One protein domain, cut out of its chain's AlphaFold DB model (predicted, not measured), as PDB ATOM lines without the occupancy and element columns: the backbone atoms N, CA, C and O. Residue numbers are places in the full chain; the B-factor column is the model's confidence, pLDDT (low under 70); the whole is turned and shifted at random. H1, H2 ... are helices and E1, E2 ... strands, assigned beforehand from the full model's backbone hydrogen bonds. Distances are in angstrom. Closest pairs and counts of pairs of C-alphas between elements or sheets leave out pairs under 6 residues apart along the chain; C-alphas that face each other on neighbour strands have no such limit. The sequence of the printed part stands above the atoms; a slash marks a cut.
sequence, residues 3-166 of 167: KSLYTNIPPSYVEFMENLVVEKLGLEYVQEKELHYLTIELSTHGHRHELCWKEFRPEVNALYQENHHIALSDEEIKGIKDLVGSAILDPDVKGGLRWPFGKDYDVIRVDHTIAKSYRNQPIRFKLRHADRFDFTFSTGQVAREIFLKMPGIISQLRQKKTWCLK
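AT A GLANCE: This is residues 3 to 166 of the 167 residues of the protein "uncharacterized protein LOC104222406" of Nicotiana sylvestris (UniProt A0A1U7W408). One long, antiparallel, twisted sheet curls like part of a barrel, with H1 along its strands toward one end and H2 over E2 toward the other. H3 leaves the sheet as an arm, and residues 157 to 166 stick out. The printed part has 164 residues, with three named helices and six named strands in the order E1 H1 E2 E3 H2 E4 E5 E6 H3; the sheet's order is E1 E6 E5 E4 E2 E3, the class mixed. It is loose, with a radius of gyration of 19.7 A and spans of 60 by 44 by 31 A.

IN THESE COORDINATES: Find C-alpha 3 at (-40.238, -32.959, 41.617), where E1, residues 3 to 5, begins. Next come H1, residues 11 to 24, 19.8 A; E2, 28 to 42, 42.4 A; E3, 47 to 53; H2, 74 to 85, 16.1 A; E4, 106 to 119, 38.9 A; E5, 124 to 134, 30.0 A; E6, 139 to 149, 30.4 A; and H3, 151 to 164, ending at C-alpha 164, (-65.890, -29.675, 35.255).

HOW THE PARTS SIT: Look first at the meander E4 E5 E6, each strand the antiparallel neighbour of the one before: N 112 and O 131 are 2.8 A apart, N 130 and O 143 2.8 A. E5 bends by 50 degrees at residue 131. Beyond E4, N 35 and O 113 of E2 and E4 are 2.8 A apart; E2 and E3 form a hairpin, with N 40 and O 49 2.9 A apart. At the other edge, N 5 of E1 and O 146 of E6 are 3.1 A apart. H1 is on the sheet at a height of 9.8 A, along E5; its closest C-alphas to E6 are Val 14 and Arg 144, 7.5 A. In every helix each O i to N i+4 pair is within hydrogen-bond range.

THE WHOLE: The printed part has no cut; the links E3 to H2 and H2 to E4 are long. Confidence is under 70 at residues 3 to 8, 42 to 71, 101 to 105 and 162 to 166.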
ATOM      1  N   LYS A   3     -40.966 -31.779  41.142       61.09
ATOM      2  CA  LYS A   3     -40.238 -32.959  41.617       61.09
ATOM      3  C   LYS A   3     -38.755 -32.614  41.618       61.09
ATOM      4  O   LYS A   3     -38.232 -32.106  40.627       61.09
ATOM      5  N   SER A   4     -38.125 -32.801  42.767       57.75
ATOM      6  CA  SER A   4     -36.679 -32.731  42.944       57.75
ATOM      7  C   SER A   4     -36.212 -34.130  43.293       57.75
ATOM      8  O   SER A   4     -36.740 -34.721  44.234       57.75
ATOM      9  N   LEU A   5     -35.266 -34.656  42.527       57.22
ATOM     10  CA  LEU A   5     -34.561 -35.877  42.892       57.22
ATOM     11  C   LEU A   5     -33.273 -35.446  43.585       57.22
ATOM     12  O   LEU A   5     -32.497 -34.666  43.027       57.22
ATOM     13  N   TYR A   6     -33.117 -35.884  44.830       52.88
ATOM     14  CA  TYR A   6     -31.995 -35.530  45.687       52.88
ATOM     15  C   TYR A   6     -31.120 -36.757  45.930       52.88
ATOM     16  O   TYR A   6     -31.634 -37.868  46.048       52.88
ATOM     17  N   THR A   7     -29.830 -36.469  46.114       58.34
ATOM     18  CA  THR A   7     -28.744 -37.281  46.694       58.34
ATOM     19  C   THR A   7     -27.804 -37.975  45.697       58.34
ATOM     20  O   THR A   7     -28.186 -38.856  44.936       58.34
ATOM     21  N   ASN A   8     -26.542 -37.525  45.734       65.44
ATOM     22  CA  ASN A   8     -25.315 -38.202  45.288       65.44
ATOM     23  C   ASN A   8     -25.312 -38.834  43.894       65.44
ATOM     24  O   ASN A   8     -24.632 -39.831  43.661       65.44
ATOM     25  N   ILE A   9     -26.018 -38.223  42.947       75.75
ATOM     26  CA  ILE A   9     -25.979 -38.669  41.560       75.75
ATOM     27  C   ILE A   9     -24.526 -38.563  41.039       75.75
ATOM     28  O   ILE A   9     -23.922 -37.478  41.124       75.75
ATOM     29  N   PRO A  10     -23.938 -39.654  40.506       85.19
ATOM     30  CA  PRO A  10     -22.612 -39.616  39.896       85.19
ATOM     31  C   PRO A  10     -22.535 -38.559  38.785       85.19
ATOM     32  O   PRO A  10     -23.539 -38.322  38.112       85.19
ATOM     33  N   PRO A  11     -21.372 -37.920  38.560       84.75
ATOM     34  CA  PRO A  11     -21.275 -36.837  37.580       84.75
ATOM     35  C   PRO A  11     -21.635 -37.328  36.177       84.75
ATOM     36  O   PRO A  11     -22.432 -36.693  35.496       84.75
ATOM     37  N   SER A  12     -21.154 -38.520  35.822       88.38
ATOM     38  CA  SER A  12     -21.467 -39.198  34.564       88.38
ATOM     39  C   SER A  12     -22.964 -39.438  34.367       88.38
ATOM     40  O   SER A  12     -23.470 -39.308  33.258       88.38
ATOM     41  N   TYR A  13     -23.706 -39.747  35.434       86.44
ATOM     42  CA  TYR A  13     -25.152 -39.933  35.333       86.44
ATOM     43  C   TYR A  13     -25.882 -38.601  35.148       86.44
ATOM     44  O   TYR A  13     -26.862 -38.543  34.413       86.44
ATOM     45  N   VAL A  14     -25.418 -37.518  35.780       86.31
ATOM     46  CA  VAL A  14     -25.994 -36.182  35.554       86.31
ATOM     47  C   VAL A  14     -25.791 -35.742  34.112       86.31
ATOM     48  O   VAL A  14     -26.748 -35.288  33.500       86.31
ATOM     49  N   GLU A  15     -24.588 -35.919  33.576       88.69
ATOM     50  CA  GLU A  15     -24.253 -35.584  32.190       88.69
ATOM     51  C   GLU A  15     -25.060 -36.425  31.192       88.69
ATOM     52  O   GLU A  15     -25.663 -35.897  30.258       88.69
ATOM     53  N   PHE A  16     -25.173 -37.732  31.440       89.44
ATOM     54  CA  PHE A  16     -26.042 -38.606  30.656       89.44
ATOM     55  C   PHE A  16     -27.502 -38.135  30.681       89.44
ATOM     56  O   PHE A  16     -28.143 -38.027  29.635       89.44
ATOM     57  N   MET A  17     -28.032 -37.828  31.870       85.94
ATOM     58  CA  MET A  17     -29.402 -37.341  32.026       85.94
ATOM     59  C   MET A  17     -29.601 -35.973  31.377       85.94
ATOM     60  O   MET A  17     -30.669 -35.733  30.827       85.94
ATOM     61  N   GLU A  18     -28.609 -35.087  31.432       90.50
ATOM     62  CA  GLU A  18     -28.622 -33.792  30.755       90.50
ATOM     63  C   GLU A  18     -28.809 -33.987  29.254       90.50
ATOM     64  O   GLU A  18     -29.827 -33.555  28.714       90.50
ATOM     65  N   ASN A  19     -27.898 -34.723  28.618       91.19
ATOM     66  CA  ASN A  19     -27.917 -34.964  27.178       91.19
ATOM     67  C   ASN A  19     -29.227 -35.633  26.744       91.19
ATOM     68  O   ASN A  19     -29.919 -35.144  25.850       91.19
ATOM     69  N   LEU A  20     -29.629 -36.698  27.447       91.25
ATOM     70  CA  LEU A  20     -30.844 -37.446  27.134       91.25
ATOM     71  C   LEU A  20     -32.114 -36.595  27.269       91.25
ATOM     72  O   LEU A  20     -32.999 -36.663  26.416       91.25
ATOM     73  N   VAL A  21     -32.254 -35.844  28.365       89.12
ATOM     74  CA  VAL A  21     -33.479 -35.088  28.665       89.12
ATOM     75  C   VAL A  21     -33.578 -33.838  27.799       89.12
ATOM     76  O   VAL A  21     -34.672 -33.528  27.329       89.12
ATOM     77  N   VAL A  22     -32.464 -33.131  27.586       91.88
ATOM     78  CA  VAL A  22     -32.420 -31.926  26.748       91.88
ATOM     79  C   VAL A  22     -32.822 -32.262  25.317       91.88
ATOM     80  O   VAL A  22     -33.727 -31.616  24.787       91.88
ATOM     81  N   GLU A  23     -32.245 -33.317  24.738       93.12
ATOM     82  CA  GLU A  23     -32.574 -33.767  23.385       93.12
ATOM     83  C   GLU A  23     -34.022 -34.273  23.294       93.12
ATOM     84  O   GLU A  23     -34.822 -33.747  22.519       93.12
ATOM     85  N   LYS A  24     -34.413 -35.247  24.131       93.44
ATOM     86  CA  LYS A  24     -35.735 -35.893  24.022       93.44
ATOM     87  C   LYS A  24     -36.909 -34.959  24.270       93.44
ATOM     88  O   LYS A  24     -37.993 -35.196  23.740       93.44
ATOM     89  N   LEU A  25     -36.739 -33.957  25.127       90.19
ATOM     90  CA  LEU A  25     -37.805 -33.011  25.454       90.19
ATOM     91  C   LEU A  25     -37.712 -31.715  24.638       90.19
ATOM     92  O   LEU A  25     -38.532 -30.824  24.865       90.19
ATOM     93  N   GLY A  26     -36.748 -31.601  23.715       93.38
ATOM     94  CA  GLY A  26     -36.534 -30.395  22.915       93.38
ATOM     95  C   GLY A  26     -36.376 -29.161  23.799       93.38
ATOM     96  O   GLY A  26     -37.111 -28.185  23.646       93.38
ATOM     97  N   LEU A  27     -35.518 -29.252  24.817       94.69
ATOM     98  CA  LEU A  27     -35.294 -28.150  25.746       94.69
ATOM     99  C   LEU A  27     -34.222 -27.217  25.202       94.69
ATOM    100  O   LEU A  27     -33.149 -27.644  24.795       94.69
ATOM    101  N   GLU A  28     -34.485 -25.923  25.292       96.12
ATOM    102  CA  GLU A  28     -33.514 -24.890  24.968       96.12
ATOM    103  C   GLU A  28     -32.705 -24.539  26.215       96.12
ATOM    104  O   GLU A  28     -33.254 -24.414  27.320       96.12
ATOM    105  N   TYR A  29     -31.396 -24.358  26.041       94.56
ATOM    106  CA  TYR A  29     -30.540 -23.795  27.077       94.56
ATOM    107  C   TYR A  29     -30.968 -22.360  27.389       94.56
ATOM    108  O   TYR A  29     -31.231 -21.560  26.494       94.56
ATOM    109  N   VAL A  30     -31.049 -22.034  28.677       95.25
ATOM    110  CA  VAL A  30     -31.438 -20.699  29.142       95.25
ATOM    111  C   VAL A  30     -30.232 -19.954  29.681       95.25
ATOM    112  O   VAL A  30     -29.971 -18.834  29.264       95.25
ATOM    113  N   GLN A  31     -29.562 -20.544  30.670       93.94
ATOM    114  CA  GLN A  31     -28.461 -19.912  31.392       93.94
ATOM    115  C   GLN A  31     -27.771 -20.915  32.317       93.94
ATOM    116  O   GLN A  31     -28.385 -21.884  32.781       93.94
ATOM    117  N   GLU A  32     -26.553 -20.567  32.700       92.25
ATOM    118  CA  GLU A  32     -25.821 -21.130  33.821       92.25
ATOM    119  C   GLU A  32     -25.637 -20.030  34.864       92.25
ATOM    120  O   GLU A  32     -25.452 -18.860  34.527       92.25
ATOM    121  N   LYS A  33     -25.778 -20.393  36.135       88.75
ATOM    122  CA  LYS A  33     -25.577 -19.485  37.261       88.75
ATOM    123  C   LYS A  33     -24.647 -20.114  38.271       88.75
ATOM    124  O   LYS A  33     -24.897 -21.241  38.693       88.75
ATOM    125  N   GLU A  34     -23.662 -19.347  38.697       87.00
ATOM    126  CA  GLU A  34     -22.785 -19.667  39.810       87.00
ATOM    127  C   GLU A  34     -23.158 -18.787  41.005       87.00
ATOM    128  O   GLU A  34     -23.238 -17.562  40.901       87.00
ATOM    129  N   LEU A  35     -23.479 -19.429  42.122       82.62
ATOM    130  CA  LEU A  35     -24.075 -18.816  43.303       82.62
ATOM    131  C   LEU A  35     -23.255 -19.199  44.529       82.62
ATOM    132  O   LEU A  35     -22.870 -20.359  44.665       82.62
ATOM    133  N   HIS A  36     -23.074 -18.252  45.442       82.25
ATOM    134  CA  HIS A  36     -22.479 -18.499  46.750       82.25
ATOM    135  C   HIS A  36     -23.510 -18.143  47.824       82.25
ATOM    136  O   HIS A  36     -24.068 -17.053  47.820       82.25
ATOM    137  N   TYR A  37     -23.809 -19.052  48.739       79.50
ATOM    138  CA  TYR A  37     -24.722 -18.811  49.853       79.50
ATOM    139  C   TYR A  37     -23.926 -18.773  51.149       79.50
ATOM    140  O   TYR A  37     -23.021 -19.584  51.330       79.50
ATOM    141  N   LEU A  38     -24.269 -17.840  52.038       79.38
ATOM    142  CA  LEU A  38     -23.601 -17.644  53.321       79.38
ATOM    143  C   LEU A  38     -24.636 -17.608  54.439       79.38
ATOM    144  O   LEU A  38     -25.458 -16.703  54.521       79.38
ATOM    145  N   THR A  39     -24.588 -18.574  55.342       80.00
ATOM    146  CA  THR A  39     -25.362 -18.519  56.582       80.00
ATOM    147  C   THR A  39     -24.458 -18.019  57.697       80.00
ATOM    148  O   THR A  39     -23.384 -18.581  57.908       80.00
ATOM    149  N   ILE A  40     -24.897 -16.987  58.414       76.69
ATOM    150  CA  ILE A  40     -24.158 -16.375  59.521       76.69
ATOM    151  C   ILE A  40     -25.011 -16.372  60.793       76.69
ATOM    152  O   ILE A  40     -26.241 -16.288  60.734       76.69
ATOM    153  N   GLU A  41     -24.367 -16.457  61.953       72.25
ATOM    154  CA  GLU A  41     -25.013 -16.203  63.244       72.25
ATOM    155  C   GLU A  41     -24.626 -14.800  63.707       72.25
ATOM    156  O   GLU A  41     -23.443 -14.463  63.734       72.25
ATOM    157  N   LEU A  42     -25.612 -13.964  64.049       65.19
ATOM    158  CA  LEU A  42     -25.332 -12.681  64.693       65.19
ATOM    159  C   LEU A  42     -25.401 -12.883  66.207       65.19
ATOM    160  O   LEU A  42     -26.451 -13.185  66.783       65.19
ATOM    161  N   SER A  43     -24.250 -12.717  66.852       54.31
ATOM    162  CA  SER A  43     -24.045 -12.938  68.285       54.31
ATOM    163  C   SER A  43     -24.800 -11.945  69.176       54.31
ATOM    164  O   SER A  43     -25.053 -12.251  70.339       54.31
ATOM    165  N   THR A  44     -25.245 -10.799  68.645       51.59
ATOM    166  CA  THR A  44     -25.971  -9.763  69.404       51.59
ATOM    167  C   THR A  44     -27.352 -10.206  69.891       51.59
ATOM    168  O   THR A  44     -27.848  -9.639  70.861       51.59
ATOM    169  N   HIS A  45     -27.962 -11.235  69.289       49.91
ATOM    170  CA  HIS A  45     -29.323 -11.660  69.651       49.91
ATOM    171  C   HIS A  45     -29.580 -13.177  69.581       49.91
ATOM    172  O   HIS A  45     -30.720 -13.614  69.735       49.91
ATOM    173  N   GLY A  46     -28.557 -14.007  69.334       52.56
ATOM    174  CA  GLY A  46     -28.748 -15.458  69.175       52.56
ATOM    175  C   GLY A  46     -29.662 -15.821  67.995       52.56
ATOM    176  O   GLY A  46     -30.322 -16.862  68.001       52.56
ATOM    177  N   HIS A  47     -29.746 -14.941  66.993       56.12
ATOM    178  CA  HIS A  47     -30.543 -15.146  65.792       56.12
ATOM    179  C   HIS A  47     -29.657 -15.656  64.651       56.12
ATOM    180  O   HIS A  47     -28.598 -15.102  64.348       56.12
ATOM    181  N   ARG A  48     -30.118 -16.725  63.993       55.69
ATOM    182  CA  ARG A  48     -29.490 -17.268  62.784       55.69
ATOM    183  C   ARG A  48     -30.024 -16.537  61.568       55.69
ATOM    184  O   ARG A  48     -31.228 -16.571  61.308       55.69
ATOM    185  N   HIS A  49     -29.127 -15.924  60.808       59.91
ATOM    186  CA  HIS A  49     -29.461 -15.231  59.574       59.91
ATOM    187  C   HIS A  49     -28.912 -16.020  58.384       59.91
ATOM    188  O   HIS A  49     -27.707 -16.193  58.210       59.91
ATOM    189  N   GLU A  50     -29.808 -16.506  57.528       55.06
ATOM    190  CA  GLU A  50     -29.418 -17.087  56.245       55.06
ATOM    191  C   GLU A  50     -29.353 -15.974  55.192       55.06
ATOM    192  O   GLU A  50     -30.369 -15.359  54.861       55.06
ATOM    193  N   LEU A  51     -28.154 -15.688  54.676       60.78
ATOM    194  CA  LEU A  51     -27.935 -14.688  53.636       60.78
ATOM    195  C   LEU A  51     -27.607 -15.373  52.301       60.78
ATOM    196  O   LEU A  51     -26.646 -16.123  52.143       60.78
ATOM    197  N   CYS A  52     -28.418 -15.101  51.284       53.94
ATOM    198  CA  CYS A  52     -28.236 -15.668  49.951       53.94
ATOM    199  C   CYS A  52     -27.567 -14.646  49.022       53.94
ATOM    200  O   CYS A  52     -28.175 -13.613  48.726       53.94
ATOM    201  N   TRP A  53     -26.404 -14.977  48.447       56.34
ATOM    202  CA  TRP A  53     -25.796 -14.177  47.380       56.34
ATOM    203  C   TRP A  53     -26.066 -14.812  46.016       56.34
ATOM    204  O   TRP A  53     -25.721 -15.960  45.733       56.34
ATOM    205  N   LYS A  54     -26.761 -14.062  45.155       47.03
ATOM    206  CA  LYS A  54     -27.224 -14.576  43.859       47.03
ATOM    207  C   LYS A  54     -26.216 -14.415  42.726       47.03
ATOM    208  O   LYS A  54     -26.435 -15.040  41.704       47.03
ATOM    209  N   GLU A  55     -25.158 -13.628  42.890       46.72
ATOM    210  CA  GLU A  55     -23.973 -13.581  42.020       46.72
ATOM    211  C   GLU A  55     -22.838 -13.003  42.881       46.72
ATOM    212  O   GLU A  55     -22.985 -11.893  43.393       46.72
ATOM    213  N   PHE A  56     -21.736 -13.731  43.101       42.59
ATOM    214  CA  PHE A  56     -20.552 -13.139  43.739       42.59
ATOM    215  C   PHE A  56     -19.867 -12.252  42.699       42.59
ATOM    216  O   PHE A  56     -19.041 -12.698  41.908       42.59
ATOM    217  N   ARG A  57     -20.290 -10.991  42.645       43.62
ATOM    218  CA  ARG A  57     -19.575  -9.922  41.956       43.62
ATOM    219  C   ARG A  57     -19.068  -8.997  43.056       43.62
ATOM    220  O   ARG A  57     -19.915  -8.440  43.753       43.62
ATOM    221  N   PRO A  58     -17.749  -8.790  43.212       41.91
ATOM    222  CA  PRO A  58     -17.197  -7.851  44.197       41.91
ATOM    223  C   PRO A  58     -17.810  -6.438  44.109       41.91
ATOM    224  O   PRO A  58     -17.764  -5.665  45.057       41.91
ATOM    225  N   GLU A  59     -18.411  -6.121  42.962       37.50
ATOM    226  CA  GLU A  59     -18.978  -4.827  42.595       37.50
ATOM    227  C   GLU A  59     -20.486  -4.687  42.904       37.50
ATOM    228  O   GLU A  59     -20.996  -3.568  42.950       37.50
ATOM    229  N   VAL A  60     -21.231  -5.787  43.106       36.91
ATOM    230  CA  VAL A  60     -22.710  -5.765  43.122       36.91
ATOM    231  C   VAL A  60     -23.257  -6.243  44.469       36.91
ATOM    232  O   VAL A  60     -23.542  -7.417  44.692       36.91
ATOM    233  N   ASN A  61     -23.440  -5.282  45.374       39.59
ATOM    234  CA  ASN A  61     -24.083  -5.436  46.680       39.59
ATOM    235  C   ASN A  61     -25.587  -5.758  46.553       39.59
ATOM    236  O   ASN A  61     -26.428  -4.884  46.765       39.59
ATOM    237  N   ALA A  62     -25.955  -6.995  46.221       39.72
ATOM    238  CA  ALA A  62     -27.349  -7.440  46.245       39.72
ATOM    239  C   ALA A  62     -27.582  -8.462  47.370       39.72
ATOM    240  O   ALA A  62     -27.542  -9.673  47.153       39.72
ATOM    241  N   LEU A  63     -27.851  -7.955  48.578       43.91
ATOM    242  CA  LEU A  63     -28.360  -8.747  49.700       43.91
ATOM    243  C   LEU A  63     -29.828  -9.106  49.428       43.91
ATOM    244  O   LEU A  63     -30.683  -8.224  49.367       43.91
ATOM    245  N   TYR A  64     -30.136 -10.393  49.267       41.75
ATOM    246  CA  TYR A  64     -31.519 -10.874  49.227       41.75
ATOM    247  C   TYR A  64     -31.844 -11.606  50.532       41.75
ATOM    248  O   TYR A  64     -31.357 -12.711  50.763       41.75
ATOM    249  N   GLN A  65     -32.691 -10.992  51.363       47.09
ATOM    250  CA  GLN A  65     -33.258 -11.591  52.573       47.09
ATOM    251  C   GLN A  65     -34.563 -12.313  52.201       47.09
ATOM    252  O   GLN A  65     -35.565 -11.673  51.883       47.09
ATOM    253  N   GLU A  66     -34.569 -13.646  52.208       38.78
ATOM    254  CA  GLU A  66     -35.814 -14.420  52.133       38.78
ATOM    255  C   GLU A  66     -36.268 -14.755  53.559       38.78
ATOM    256  O   GLU A  66     -35.870 -15.762  54.128       38.78
ATOM    257  N   ASN A  67     -37.151 -13.902  54.094       44.91
ATOM    258  CA  ASN A  67     -38.006 -14.135  55.265       44.91
ATOM    259  C   ASN A  67     -37.294 -14.256  56.626       44.91
ATOM    260  O   ASN A  67     -36.728 -15.295  56.930       44.91
ATOM    261  N   HIS A  68     -37.382 -13.206  57.455       42.22
ATOM    262  CA  HIS A  68     -37.816 -13.187  58.872       42.22
ATOM    263  C   HIS A  68     -37.663 -11.736  59.392       42.22
ATOM    264  O   HIS A  68     -36.652 -11.086  59.145       42.22
ATOM    265  N   HIS A  69     -38.709 -11.214  60.039       41.94
ATOM    266  CA  HIS A  69     -38.896  -9.819  60.469       41.94
ATOM    267  C   HIS A  69     -37.896  -9.359  61.554       41.94
ATOM    268  O   HIS A  69     -38.259  -9.293  62.724       41.94
ATOM    269  N   ILE A  70     -36.666  -8.995  61.189       53.00
ATOM    270  CA  ILE A  70     -35.782  -8.181  62.042       53.00
ATOM    271  C   ILE A  70     -35.084  -7.156  61.147       53.00
ATOM    272  O   ILE A  70     -34.476  -7.521  60.140       53.00
ATOM    273  N   ALA A  71     -35.230  -5.874  61.487       65.56
ATOM    274  CA  ALA A  71     -34.464  -4.804  60.864       65.56
ATOM    275  C   ALA A  71     -33.036  -4.868  61.416       65.56
ATOM    276  O   ALA A  71     -32.844  -4.690  62.616       65.56
ATOM    277  N   LEU A  72     -32.068  -5.174  60.552       72.38
ATOM    278  CA  LEU A  72     -30.647  -5.117  60.895       72.38
ATOM    279  C   LEU A  72     -30.230  -3.658  61.106       72.38
ATOM    280  O   LEU A  72     -30.711  -2.781  60.382       72.38
ATOM    281  N   SER A  73     -29.333  -3.402  62.057       77.81
ATOM    282  CA  SER A  73     -28.735  -2.071  62.217       77.81
ATOM    283  C   SER A  73     -27.781  -1.748  61.059       77.81
ATOM    284  O   SER A  73     -27.291  -2.645  60.365       77.81
ATOM    285  N   ASP A  74     -27.481  -0.466  60.844       79.62
ATOM    286  CA  ASP A  74     -26.512  -0.054  59.820       79.62
ATOM    287  C   ASP A  74     -25.114  -0.635  60.097       79.62
ATOM    288  O   ASP A  74     -24.395  -1.007  59.165       79.62
ATOM    289  N   GLU A  75     -24.745  -0.790  61.370       81.31
ATOM    290  CA  GLU A  75     -23.511  -1.446  61.806       81.31
ATOM    291  C   GLU A  75     -23.511  -2.942  61.476       81.31
ATOM    292  O   GLU A  75     -22.506  -3.449  60.979       81.31
ATOM    293  N   GLU A  76     -24.627  -3.648  61.693       76.56
ATOM    294  CA  GLU A  76     -24.766  -5.064  61.329       76.56
ATOM    295  C   GLU A  76     -24.686  -5.247  59.808       76.56
ATOM    296  O   GLU A  76     -23.942  -6.099  59.318       76.56
ATOM    297  N   ILE A  77     -25.377  -4.398  59.040       77.19
ATOM    298  CA  ILE A  77     -25.319  -4.401  57.571       77.19
ATOM    299  C   ILE A  77     -23.893  -4.120  57.087       77.19
ATOM    300  O   ILE A  77     -23.411  -4.789  56.168       77.19
ATOM    301  N   LYS A  78     -23.206  -3.139  57.684       80.81
ATOM    302  CA  LYS A  78     -21.808  -2.829  57.370       80.81
ATOM    303  C   LYS A  78     -20.902  -4.016  57.690       80.81
ATOM    304  O   LYS A  78     -20.107  -4.408  56.845       80.81
ATOM    305  N   GLY A  79     -21.073  -4.625  58.857       78.50
ATOM    306  CA  GLY A  79     -20.343  -5.811  59.282       78.50
ATOM    307  C   GLY A  79     -20.474  -6.982  58.313       78.50
ATOM    308  O   GLY A  79     -19.482  -7.577  57.898       78.50
ATOM    309  N   ILE A  80     -21.701  -7.254  57.868       77.19
ATOM    310  CA  ILE A  80     -21.996  -8.273  56.856       77.19
ATOM    311  C   ILE A  80     -21.299  -7.948  55.531       77.19
ATOM    312  O   ILE A  80     -20.708  -8.835  54.914       77.19
ATOM    313  N   LYS A  81     -21.342  -6.688  55.083       78.56
ATOM    314  CA  LYS A  81     -20.644  -6.256  53.862       78.56
ATOM    315  C   LYS A  81     -19.128  -6.418  53.990       78.56
ATOM    316  O   LYS A  81     -18.511  -6.928  53.061       78.56
ATOM    317  N   ASP A  82     -18.544  -6.064  55.133       81.50
ATOM    318  CA  ASP A  82     -17.107  -6.204  55.408       81.50
ATOM    319  C   ASP A  82     -16.691  -7.692  55.498       81.50
ATOM    320  O   ASP A  82     -15.607  -8.085  55.048       81.50
ATOM    321  N   LEU A  83     -17.555  -8.557  56.041       81.88
ATOM    322  CA  LEU A  83     -17.380 -10.011  56.030       81.88
ATOM    323  C   LEU A  83     -17.375 -10.548  54.595       81.88
ATOM    324  O   LEU A  83     -16.443 -11.253  54.206       81.88
ATOM    325  N   VAL A  84     -18.372 -10.192  53.791       79.94
ATOM    326  CA  VAL A  84     -18.488 -10.679  52.411       79.94
ATOM    327  C   VAL A  84     -17.372 -10.132  51.524       79.94
ATOM    328  O   VAL A  84     -16.756 -10.901  50.795       79.94
ATOM    329  N   GLY A  85     -17.046  -8.843  51.630       81.50
ATOM    330  CA  GLY A  85     -15.985  -8.204  50.843       81.50
ATOM    331  C   GLY A  85     -14.582  -8.747  51.131       81.50
ATOM    332  O   GLY A  85     -13.678  -8.588  50.320       81.50
ATOM    333  N   SER A  86     -14.397  -9.418  52.267       84.31
ATOM    334  CA  SER A  86     -13.137 -10.082  52.621       84.31
ATOM    335  C   SER A  86     -13.059 -11.561  52.243       84.31
ATOM    336  O   SER A  86     -12.023 -12.184  52.481       84.31
ATOM    337  N   ALA A  87     -14.155 -12.141  51.748       85.38
ATOM    338  CA  ALA A  87     -14.177 -13.538  51.351       85.38
ATOM    339  C   ALA A  87     -13.264 -13.739  50.136       85.38
ATOM    340  O   ALA A  87     -13.272 -12.948  49.190       85.38
ATOM    341  N   ILE A  88     -12.473 -14.804  50.165       86.19
ATOM    342  CA  ILE A  88     -11.539 -15.172  49.106       86.19
ATOM    343  C   ILE A  88     -12.070 -16.443  48.452       86.19
ATOM    344  O   ILE A  88     -12.333 -17.425  49.148       86.19
ATOM    345  N   LEU A  89     -12.208 -16.420  47.125       86.00
ATOM    346  CA  LEU A  89     -12.517 -17.616  46.346       86.00
ATOM    347  C   LEU A  89     -11.356 -18.601  46.456       86.00
ATOM    348  O   LEU A  89     -10.210 -18.254  46.166       86.00
ATOM    349  N   ASP A  90     -11.668 -19.818  46.875       86.81
ATOM    350  CA  ASP A  90     -10.698 -20.884  47.050       86.81
ATOM    351  C   ASP A  90     -11.328 -22.215  46.609       86.81
ATOM    352  O   ASP A  90     -12.171 -22.763  47.319       86.81
ATOM    353  N   PRO A  91     -10.985 -22.725  45.414       84.88
ATOM    354  CA  PRO A  91     -11.584 -23.946  44.878       84.88
ATOM    355  C   PRO A  91     -11.151 -25.213  45.632       84.88
ATOM    356  O   PRO A  91     -11.774 -26.261  45.450       84.88
ATOM    357  N   ASP A  92     -10.109 -25.134  46.463       88.94
ATOM    358  CA  ASP A  92      -9.566 -26.276  47.195       88.94
ATOM    359  C   ASP A  92     -10.281 -26.495  48.540       88.94
ATOM    360  O   ASP A  92     -10.122 -27.546  49.170       88.94
ATOM    361  N   VAL A  93     -11.117 -25.541  48.975       86.75
ATOM    362  CA  VAL A  93     -11.931 -25.666  50.191       86.75
ATOM    363  C   VAL A  93     -13.392 -25.962  49.878       86.75
ATOM    364  O   VAL A  93     -13.971 -25.516  48.886       86.75
ATOM    365  N   LYS A  94     -14.030 -26.710  50.779       86.81
ATOM    366  CA  LYS A  94     -15.456 -27.023  50.680       86.81
ATOM    367  C   LYS A  94     -16.295 -25.748  50.728       86.81
ATOM    368  O   LYS A  94     -16.131 -24.933  51.630       86.81
ATOM    369  N   GLY A  95     -17.208 -25.598  49.769       85.00
ATOM    370  CA  GLY A  95     -18.026 -24.388  49.637       85.00
ATOM    371  C   GLY A  95     -17.315 -23.212  48.953       85.00
ATOM    372  O   GLY A  95     -17.925 -22.157  48.800       85.00
ATOM    373  N   GLY A  96     -16.066 -23.378  48.507       86.56
ATOM    374  CA  GLY A  96     -15.407 -22.457  47.576       86.56
ATOM    375  C   GLY A  96     -14.964 -21.108  48.153       86.56
ATOM    376  O   GLY A  96     -14.489 -20.257  47.401       86.56
ATOM    377  N   LEU A  97     -15.134 -20.878  49.459       87.44
ATOM    378  CA  LEU A  97     -14.798 -19.613  50.115       87.44
ATOM    379  C   LEU A  97     -13.967 -19.832  51.375       87.44
ATOM    380  O   LEU A  97     -14.277 -20.689  52.204       87.44
ATOM    381  N   ARG A  98     -12.966 -18.971  51.556       85.50
ATOM    382  CA  ARG A  98     -12.202 -18.833  52.800       85.50
ATOM    383  C   ARG A  98     -12.117 -17.378  53.240       85.50
ATOM    384  O   ARG A  98     -12.235 -16.463  52.429       85.50
ATOM    385  N   TRP A  99     -11.820 -17.169  54.517       84.44
ATOM    386  CA  TRP A  99     -11.566 -15.846  55.087       84.44
ATOM    387  C   TRP A  99     -10.135 -15.752  55.620       84.44
ATOM    388  O   TRP A  99      -9.589 -16.758  56.080       84.44
ATOM    389  N   PRO A 100      -9.506 -14.565  55.570       79.94
ATOM    390  CA  PRO A 100      -8.277 -14.322  56.316       79.94
ATOM    391  C   PRO A 100      -8.540 -14.466  57.825       79.94
ATOM    392  O   PRO A 100      -9.625 -14.140  58.307       79.94
ATOM    393  N   PHE A 101      -7.549 -14.972  58.560       64.31
ATOM    394  CA  PHE A 101      -7.634 -15.193  60.008       64.31
ATOM    395  C   PHE A 101      -7.996 -13.908  60.780       64.31
ATOM    396  O   PHE A 101      -7.545 -12.824  60.412       64.31
ATOM    397  N   GLY A 102      -8.753 -14.047  61.880       58.62
ATOM    398  CA  GLY A 102      -9.054 -12.951  62.816       58.62
ATOM    399  C   GLY A 102     -10.347 -12.180  62.532       58.62
ATOM    400  O   GLY A 102     -10.329 -10.953  62.513       58.62
ATOM    401  N   LYS A 103     -11.462 -12.877  62.280       59.72
ATOM    402  CA  LYS A 103     -12.783 -12.261  62.068       59.72
ATOM    403  C   LYS A 103     -13.706 -12.473  63.269       59.72
ATOM    404  O   LYS A 103     -13.743 -13.570  63.810       59.72
ATOM    405  N   ASP A 104     -14.497 -11.449  63.594       56.69
ATOM    406  CA  ASP A 104     -15.459 -11.424  64.713       56.69
ATOM    407  C   ASP A 104     -16.856 -11.984  64.357       56.69
ATOM    408  O   ASP A 104     -17.824 -11.754  65.081       56.69
ATOM    409  N   TYR A 105     -16.994 -12.678  63.222       63.16
ATOM    410  CA  TYR A 105     -18.274 -13.220  62.751       63.16
ATOM    411  C   TYR A 105     -18.220 -14.739  62.627       63.16
ATOM    412  O   TYR A 105     -17.329 -15.276  61.964       63.16
ATOM    413  N   ASP A 106     -19.241 -15.403  63.164       73.81
ATOM    414  CA  ASP A 106     -19.414 -16.846  63.041       73.81
ATOM    415  C   ASP A 106     -20.145 -17.175  61.730       73.81
ATOM    416  O   ASP A 106     -21.372 -17.074  61.602       73.81
ATOM    417  N   VAL A 107     -19.370 -17.556  60.711       79.25
ATOM    418  CA  VAL A 107     -19.912 -18.172  59.494       79.25
ATOM    419  C   VAL A 107     -20.356 -19.589  59.848       79.25
ATOM    420  O   VAL A 107     -19.536 -20.438  60.176       79.25
ATOM    421  N   ILE A 108     -21.659 -19.852  59.761       83.50
ATOM    422  CA  ILE A 108     -22.251 -21.159  60.083       83.50
ATOM    423  C   ILE A 108     -22.126 -22.103  58.892       83.50
ATOM    424  O   ILE A 108     -21.808 -23.283  59.045       83.50
ATOM    425  N   ARG A 109     -22.425 -21.605  57.687       85.06
ATOM    426  CA  ARG A 109     -22.485 -22.425  56.476       85.06
ATOM    427  C   ARG A 109     -22.103 -21.631  55.239       85.06
ATOM    428  O   ARG A 109     -22.480 -20.469  55.105       85.06
ATOM    429  N   VAL A 110     -21.424 -22.300  54.316       87.88
ATOM    430  CA  VAL A 110     -21.149 -21.808  52.966       87.88
ATOM    431  C   VAL A 110     -21.662 -22.831  51.957       87.88
ATOM    432  O   VAL A 110     -21.307 -24.004  52.062       87.88
ATOM    433  N   ASP A 111     -22.426 -22.392  50.953       87.69
ATOM    434  CA  ASP A 111     -22.756 -23.228  49.794       87.69
ATOM    435  C   ASP A 111     -22.273 -22.579  48.494       87.69
ATOM    436  O   ASP A 111     -22.743 -21.511  48.111       87.69
ATOM    437  N   HIS A 112     -21.432 -23.274  47.737       90.12
ATOM    438  CA  HIS A 112     -21.144 -22.962  46.340       90.12
ATOM    439  C   HIS A 112     -22.063 -23.776  45.439       90.12
ATOM    440  O   HIS A 112     -22.228 -24.982  45.609       90.12
ATOM    441  N   THR A 113     -22.741 -23.128  44.501       88.62
ATOM    442  CA  THR A 113     -23.742 -23.773  43.657       88.62
ATOM    443  C   THR A 113     -23.614 -23.349  42.204       88.62
ATOM    444  O   THR A 113     -23.839 -22.189  41.876       88.62
ATOM    445  N   ILE A 114     -23.412 -24.319  41.315       90.00
ATOM    446  CA  ILE A 114     -23.478 -24.136  39.862       90.00
ATOM    447  C   ILE A 114     -24.790 -24.724  39.350       90.00
ATOM    448  O   ILE A 114     -25.189 -25.837  39.702       90.00
ATOM    449  N   ALA A 115     -25.509 -23.956  38.540       91.31
ATOM    450  CA  ALA A 115     -26.879 -24.244  38.169       91.31
ATOM    451  C   ALA A 115     -27.160 -23.971  36.686       91.31
ATOM    452  O   ALA A 115     -27.388 -22.825  36.300       91.31
ATOM    453  N   LYS A 116     -27.286 -25.034  35.887       94.50
ATOM    454  CA  LYS A 116     -27.717 -24.962  34.483       94.50
ATOM    455  C   LYS A 116     -29.229 -25.049  34.371       94.50
ATOM    456  O   LYS A 116     -29.863 -25.886  35.017       94.50
ATOM    457  N   SER A 117     -29.823 -24.178  33.568       94.38
ATOM    458  CA  SER A 117     -31.269 -24.103  33.370       94.38
ATOM    459  C   SER A 117     -31.628 -24.287  31.902       94.38
ATOM    460  O   SER A 117     -31.057 -23.639  31.033       94.38
ATOM    461  N   TYR A 118     -32.647 -25.105  31.670       95.62
ATOM    462  CA  TYR A 118     -33.201 -25.432  30.365       95.62
ATOM    463  C   TYR A 118     -34.718 -25.265  30.393       95.62
ATOM    464  O   TYR A 118     -35.366 -25.464  31.433       95.62
ATOM    465  N   ARG A 119     -35.324 -24.903  29.265       95.25
ATOM    466  CA  ARG A 119     -36.780 -24.772  29.185       95.25
ATOM    467  C   ARG A 119     -37.315 -25.057  27.793       95.25
ATOM    468  O   ARG A 119     -36.639 -24.853  26.801       95.25
ATOM    469  N   ASN A 120     -38.583 -25.417  27.755       92.94
ATOM    470  CA  ASN A 120     -39.447 -25.236  26.597       92.94
ATOM    471  C   ASN A 120     -40.786 -24.657  27.095       92.94
ATOM    472  O   ASN A 120     -40.889 -24.219  28.248       92.94
ATOM    473  N   GLN A 121     -41.819 -24.637  26.252       85.31
ATOM    474  CA  GLN A 121     -43.123 -24.088  26.641       85.31
ATOM    475  C   GLN A 121     -43.726 -24.768  27.896       85.31
ATOM    476  O   GLN A 121     -44.064 -24.058  28.851       85.31
ATOM    477  N   PRO A 122     -43.861 -26.111  27.970       89.88
ATOM    478  CA  PRO A 122     -44.477 -26.753  29.134       89.88
ATOM    479  C   PRO A 122     -43.536 -27.052  30.311       89.88
ATOM    480  O   PRO A 122     -44.035 -27.246  31.428       89.88
ATOM    481  N   ILE A 123     -42.220 -27.124  30.091       91.31
ATOM    482  CA  ILE A 123     -41.248 -27.722  31.017       91.31
ATOM    483  C   ILE A 123     -40.124 -26.738  31.353       91.31
ATOM    484  O   ILE A 123     -39.610 -26.007  30.513       91.31
ATOM    485  N   ARG A 124     -39.716 -26.749  32.623       93.50
ATOM    486  CA  ARG A 124     -38.487 -26.119  33.112       93.50
ATOM    487  C   ARG A 124     -37.644 -27.192  33.782       93.50
ATOM    488  O   ARG A 124     -38.099 -27.817  34.745       93.50
ATOM    489  N   PHE A 125     -36.433 -27.371  33.292       93.19
ATOM    490  CA  PHE A 125     -35.470 -28.349  33.772       93.19
ATOM    491  C   PHE A 125     -34.245 -27.614  34.312       93.19
ATOM    492  O   PHE A 125     -33.809 -26.620  33.737       93.19
ATOM    493  N   LYS A 126     -33.729 -28.039  35.462       92.12
ATOM    494  CA  LYS A 126     -32.560 -27.410  36.077       92.12
ATOM    495  C   LYS A 126     -31.666 -28.473  36.692       92.12
ATOM    496  O   LYS A 126     -32.140 -29.292  37.476       92.12
ATOM    497  N   LEU A 127     -30.388 -28.405  36.363       91.88
ATOM    498  CA  LEU A 127     -29.330 -29.187  36.984       91.88
ATOM    499  C   LEU A 127     -28.615 -28.302  37.990       91.88
ATOM    500  O   LEU A 127     -28.405 -27.116  37.731       91.88
ATOM    501  N   ARG A 128     -28.288 -28.855  39.153       90.19
ATOM    502  CA  ARG A 128     -27.593 -28.130  40.212       90.19
ATOM    503  C   ARG A 128     -26.473 -28.988  40.776       90.19
ATOM    504  O   ARG A 128     -26.724 -30.108  41.211       90.19
ATOM    505  N   HIS A 129     -25.266 -28.449  40.792       91.56
ATOM    506  CA  HIS A 129     -24.160 -28.940  41.599       91.56
ATOM    507  C   HIS A 129     -24.034 -28.010  42.800       91.56
ATOM    508  O   HIS A 129     -23.953 -26.804  42.605       91.56
ATOM    509  N   ALA A 130     -24.097 -28.546  44.013       89.81
ATOM    510  CA  ALA A 130     -23.971 -27.778  45.240       89.81
ATOM    511  C   ALA A 130     -22.869 -28.394  46.099       89.81
ATOM    512  O   ALA A 130     -22.996 -29.551  46.501       89.81
ATOM    513  N   ASP A 131     -21.820 -27.633  46.375       91.75
ATOM    514  CA  ASP A 131     -20.787 -27.961  47.346       91.75
ATOM    515  C   ASP A 131     -21.009 -27.128  48.604       91.75
ATOM    516  O   ASP A 131     -21.041 -25.903  48.546       91.75
ATOM    517  N   ARG A 132     -21.237 -27.793  49.730       90.25
ATOM    518  CA  ARG A 132     -21.664 -27.170  50.983       90.25
ATOM    519  C   ARG A 132     -20.686 -27.489  52.086       90.25
ATOM    520  O   ARG A 132     -20.202 -28.620  52.163       90.25
ATOM    521  N   PHE A 133     -20.477 -26.540  52.982       90.06
ATOM    522  CA  PHE A 133     -19.724 -26.743  54.207       90.06
ATOM    523  C   PHE A 133     -20.459 -26.139  55.395       90.06
ATOM    524  O   PHE A 133     -20.813 -24.964  55.373       90.06
ATOM    525  N   ASP A 134     -20.693 -26.951  56.421       87.88
ATOM    526  CA  ASP A 134     -21.292 -26.547  57.690       87.88
ATOM    527  C   ASP A 134     -20.201 -26.504  58.766       87.88
ATOM    528  O   ASP A 134     -19.658 -27.545  59.150       87.88
ATOM    529  N   PHE A 135     -19.877 -25.301  59.237       85.06
ATOM    530  CA  PHE A 135     -18.851 -25.049  60.248       85.06
ATOM    531  C   PHE A 135     -19.290 -25.523  61.636       85.06
ATOM    532  O   PHE A 135     -18.449 -25.991  62.400       85.06
ATOM    533  N   THR A 136     -20.597 -25.509  61.933       83.12
ATOM    534  CA  THR A 136     -21.158 -25.973  63.220       83.12
ATOM    535  C   THR A 136     -20.769 -27.414  63.510       83.12
ATOM    536  O   THR A 136     -20.406 -27.767  64.628       83.12
ATOM    537  N   PHE A 137     -20.868 -28.258  62.483       85.50
ATOM    538  CA  PHE A 137     -20.590 -29.688  62.584       85.50
ATOM    539  C   PHE A 137     -19.262 -30.076  61.929       85.50
ATOM    540  O   PHE A 137     -18.885 -31.243  61.975       85.50
ATOM    541  N   SER A 138     -18.558 -29.120  61.310       86.06
ATOM    542  CA  SER A 138     -17.368 -29.365  60.483       86.06
ATOM    543  C   SER A 138     -17.607 -30.440  59.413       86.06
ATOM    544  O   SER A 138     -16.785 -31.332  59.200       86.06
ATOM    545  N   THR A 139     -18.761 -30.378  58.741       88.25
ATOM    546  CA  THR A 139     -19.161 -31.369  57.726       88.25
ATOM    547  C   THR A 139     -19.322 -30.740  56.352       88.25
ATOM    548  O   THR A 139     -19.968 -29.707  56.195       88.25
ATOM    549  N   GLY A 140     -18.749 -31.391  55.338       87.81
ATOM    550  CA  GLY A 140     -18.915 -31.018  53.936       87.81
ATOM    551  C   GLY A 140     -19.886 -31.947  53.208       87.81
ATOM    552  O   GLY A 140     -19.839 -33.164  53.393       87.81
ATOM    553  N   GLN A 141     -20.733 -31.394  52.340       88.06
ATOM    554  CA  GLN A 141     -21.642 -32.162  51.492       88.06
ATOM    555  C   GLN A 141     -21.589 -31.675  50.045       88.06
ATOM    556  O   GLN A 141     -21.901 -30.526  49.755       88.06
ATOM    557  N   VAL A 142     -21.309 -32.592  49.118       88.25
ATOM    558  CA  VAL A 142     -21.484 -32.358  47.680       88.25
ATOM    559  C   VAL A 142     -22.777 -33.019  47.230       88.25
ATOM    560  O   VAL A 142     -22.933 -34.232  47.350       88.25
ATOM    561  N   ALA A 143     -23.694 -32.244  46.665       88.38
ATOM    562  CA  ALA A 143     -24.932 -32.737  46.088       88.38
ATOM    563  C   ALA A 143     -25.002 -32.411  44.594       88.38
ATOM    564  O   ALA A 143     -24.719 -31.297  44.156       88.38
ATOM    565  N   ARG A 144     -25.440 -33.390  43.799       89.00
ATOM    566  CA  ARG A 144     -25.919 -33.157  42.436       89.00
ATOM    567  C   ARG A 144     -27.414 -33.402  42.397       89.00
ATOM    568  O   ARG A 144     -27.885 -34.447  42.843       89.00
ATOM    569  N   GLU A 145     -28.151 -32.426  41.899       88.12
ATOM    570  CA  GLU A 145     -29.601 -32.380  41.995       88.12
ATOM    571  C   GLU A 145     -30.215 -32.084  40.632       88.12
ATOM    572  O   GLU A 145     -29.724 -31.256  39.861       88.12
ATOM    573  N   ILE A 146     -31.344 -32.739  40.374       87.62
ATOM    574  CA  ILE A 146     -32.120 -32.567  39.151       87.62
ATOM    575  C   ILE A 146     -33.503 -32.052  39.530       87.62
ATOM    576  O   ILE A 146     -34.230 -32.655  40.327       87.62
ATOM    577  N   PHE A 147     -33.886 -30.929  38.934       88.44
ATOM    578  CA  PHE A 147     -35.180 -30.301  39.127       88.44
ATOM    579  C   PHE A 147     -35.980 -30.337  37.837       88.44
ATOM    580  O   PHE A 147     -35.583 -29.760  36.827       88.44
ATOM    581  N   LEU A 148     -37.175 -30.918  37.920       89.94
ATOM    582  CA  LEU A 148     -38.156 -30.886  36.848       89.94
ATOM    583  C   LEU A 148     -39.421 -30.175  37.334       89.94
ATOM    584  O   LEU A 148     -40.074 -30.576  38.307       89.94
ATOM    585  N   LYS A 149     -39.779 -29.091  36.649       89.62
ATOM    586  CA  LYS A 149     -41.039 -28.370  36.837       89.62
ATOM    587  C   LYS A 149     -41.823 -28.422  35.533       89.62
ATOM    588  O   LYS A 149     -41.278 -28.138  34.476       89.62
ATOM    589  N   MET A 150     -43.116 -28.714  35.619       90.50
ATOM    590  CA  MET A 150     -43.999 -28.823  34.449       90.50
ATOM    591  C   MET A 150     -45.160 -27.821  34.548       90.50
ATOM    592  O   MET A 150     -46.312 -28.227  34.732       90.50
ATOM    593  N   PRO A 151     -44.883 -26.503  34.537       87.25
ATOM    594  CA  PRO A 151     -45.911 -25.481  34.723       87.25
ATOM    595  C   PRO A 151     -47.021 -25.532  33.665       87.25
ATOM    596  O   PRO A 151     -48.177 -25.334  34.032       87.25
ATOM    597  N   GLY A 152     -46.703 -25.847  32.403       86.06
ATOM    598  CA  GLY A 152     -47.708 -25.920  31.332       86.06
ATOM    599  C   GLY A 152     -48.700 -27.071  31.513       86.06
ATOM    600  O   GLY A 152     -49.896 -26.909  31.298       86.06
ATOM    601  N   ILE A 153     -48.243 -28.221  32.012       84.81
ATOM    602  CA  ILE A 153     -49.141 -29.346  32.325       84.81
ATOM    603  C   ILE A 153     -50.060 -28.975  33.496       84.81
ATOM    604  O   ILE A 153     -51.258 -29.248  33.484       84.81
ATOM    605  N   ILE A 154     -49.512 -28.303  34.514       84.31
ATOM    606  CA  ILE A 154     -50.285 -27.865  35.682       84.31
ATOM    607  C   ILE A 154     -51.358 -26.846  35.281       84.31
ATOM    608  O   ILE A 154     -52.469 -26.920  35.807       84.31
ATOM    609  N   SER A 155     -51.059 -25.905  34.379       85.19
ATOM    610  CA  SER A 155     -52.048 -24.921  33.924       85.19
ATOM    611  C   SER A 155     -53.195 -25.586  33.162       85.19
ATOM    612  O   SER A 155     -54.353 -25.318  33.477       85.19
ATOM    613  N   GLN A 156     -52.900 -26.523  32.255       84.75
ATOM    614  CA  GLN A 156     -53.920 -27.276  31.515       84.75
ATOM    615  C   GLN A 156     -54.809 -28.123  32.438       84.75
ATOM    616  O   GLN A 156     -56.033 -28.119  32.307       84.75
ATOM    617  N   LEU A 157     -54.222 -28.814  33.421       84.44
ATOM    618  CA  LEU A 157     -54.986 -29.589  34.409       84.44
ATOM    619  C   LEU A 157     -55.911 -28.704  35.254       84.44
ATOM    620  O   LEU A 157     -57.033 -29.102  35.567       84.44
ATOM    621  N   ARG A 158     -55.456 -27.500  35.622       84.25
ATOM    622  CA  ARG A 158     -56.279 -26.530  36.358       84.25
ATOM    623  C   ARG A 158     -57.451 -26.035  35.521       84.25
ATOM    624  O   ARG A 158     -58.553 -25.993  36.050       84.25
ATOM    625  N   GLN A 159     -57.231 -25.730  34.241       81.19
ATOM    626  CA  GLN A 159     -58.302 -25.333  33.322       81.19
ATOM    627  C   GLN A 159     -59.369 -26.427  33.200       81.19
ATOM    628  O   GLN A 159     -60.551 -26.147  33.350       81.19
ATOM    629  N   LYS A 160     -58.979 -27.694  33.016       75.06
ATOM    630  CA  LYS A 160     -59.953 -28.799  32.938       75.06
ATOM    631  C   LYS A 160     -60.794 -28.943  34.213       75.06
ATOM    632  O   LYS A 160     -61.998 -29.149  34.121       75.06
ATOM    633  N   LYS A 161     -60.192 -28.780  35.399       73.19
ATOM    634  CA  LYS A 161     -60.938 -28.802  36.672       73.19
ATOM    635  C   LYS A 161     -61.954 -27.666  36.787       73.19
ATOM    636  O   LYS A 161     -63.053 -27.905  37.273       73.19
ATOM    637  N   THR A 162     -61.617 -26.450  36.351       62.97
ATOM    638  CA  THR A 162     -62.578 -25.336  36.355       62.97
ATOM    639  C   THR A 162     -63.712 -25.527  35.355       62.97
ATOM    640  O   THR A 162     -64.809 -25.052  35.624       62.97
ATOM    641  N   TRP A 163     -63.482 -26.227  34.242       44.91
ATOM    642  CA  TRP A 163     -64.552 -26.612  33.318       44.91
ATOM    643  C   TRP A 163     -65.522 -27.620  33.948       44.91
ATOM    644  O   TRP A 163     -66.723 -27.395  33.906       44.91
ATOM    645  N   CYS A 164     -65.027 -28.669  34.616       58.53
ATOM    646  CA  CYS A 164     -65.890 -29.675  35.255       58.53
ATOM    647  C   CYS A 164     -66.720 -29.157  36.445       58.53
ATOM    648  O   CYS A 164     -67.682 -29.810  36.818       58.53
ATOM    649  N   LEU A 165     -66.350 -28.028  37.062       57.41
ATOM    650  CA  LEU A 165     -67.091 -27.420  38.181       57.41
ATOM    651  C   LEU A 165     -68.131 -26.378  37.734       57.41
ATOM    652  O   LEU A 165     -68.832 -25.818  38.571       57.41
ATOM    653  N   LYS A 166     -68.182 -26.066  36.436       55.38
ATOM    654  CA  LYS A 166     -69.141 -25.126  35.836       55.38
ATOM    655  C   LYS A 166     -70.253 -25.835  35.047       55.38
ATOM    656  O   LYS A 166     -71.045 -25.149  34.405       55.38
TER     657      LYS A 166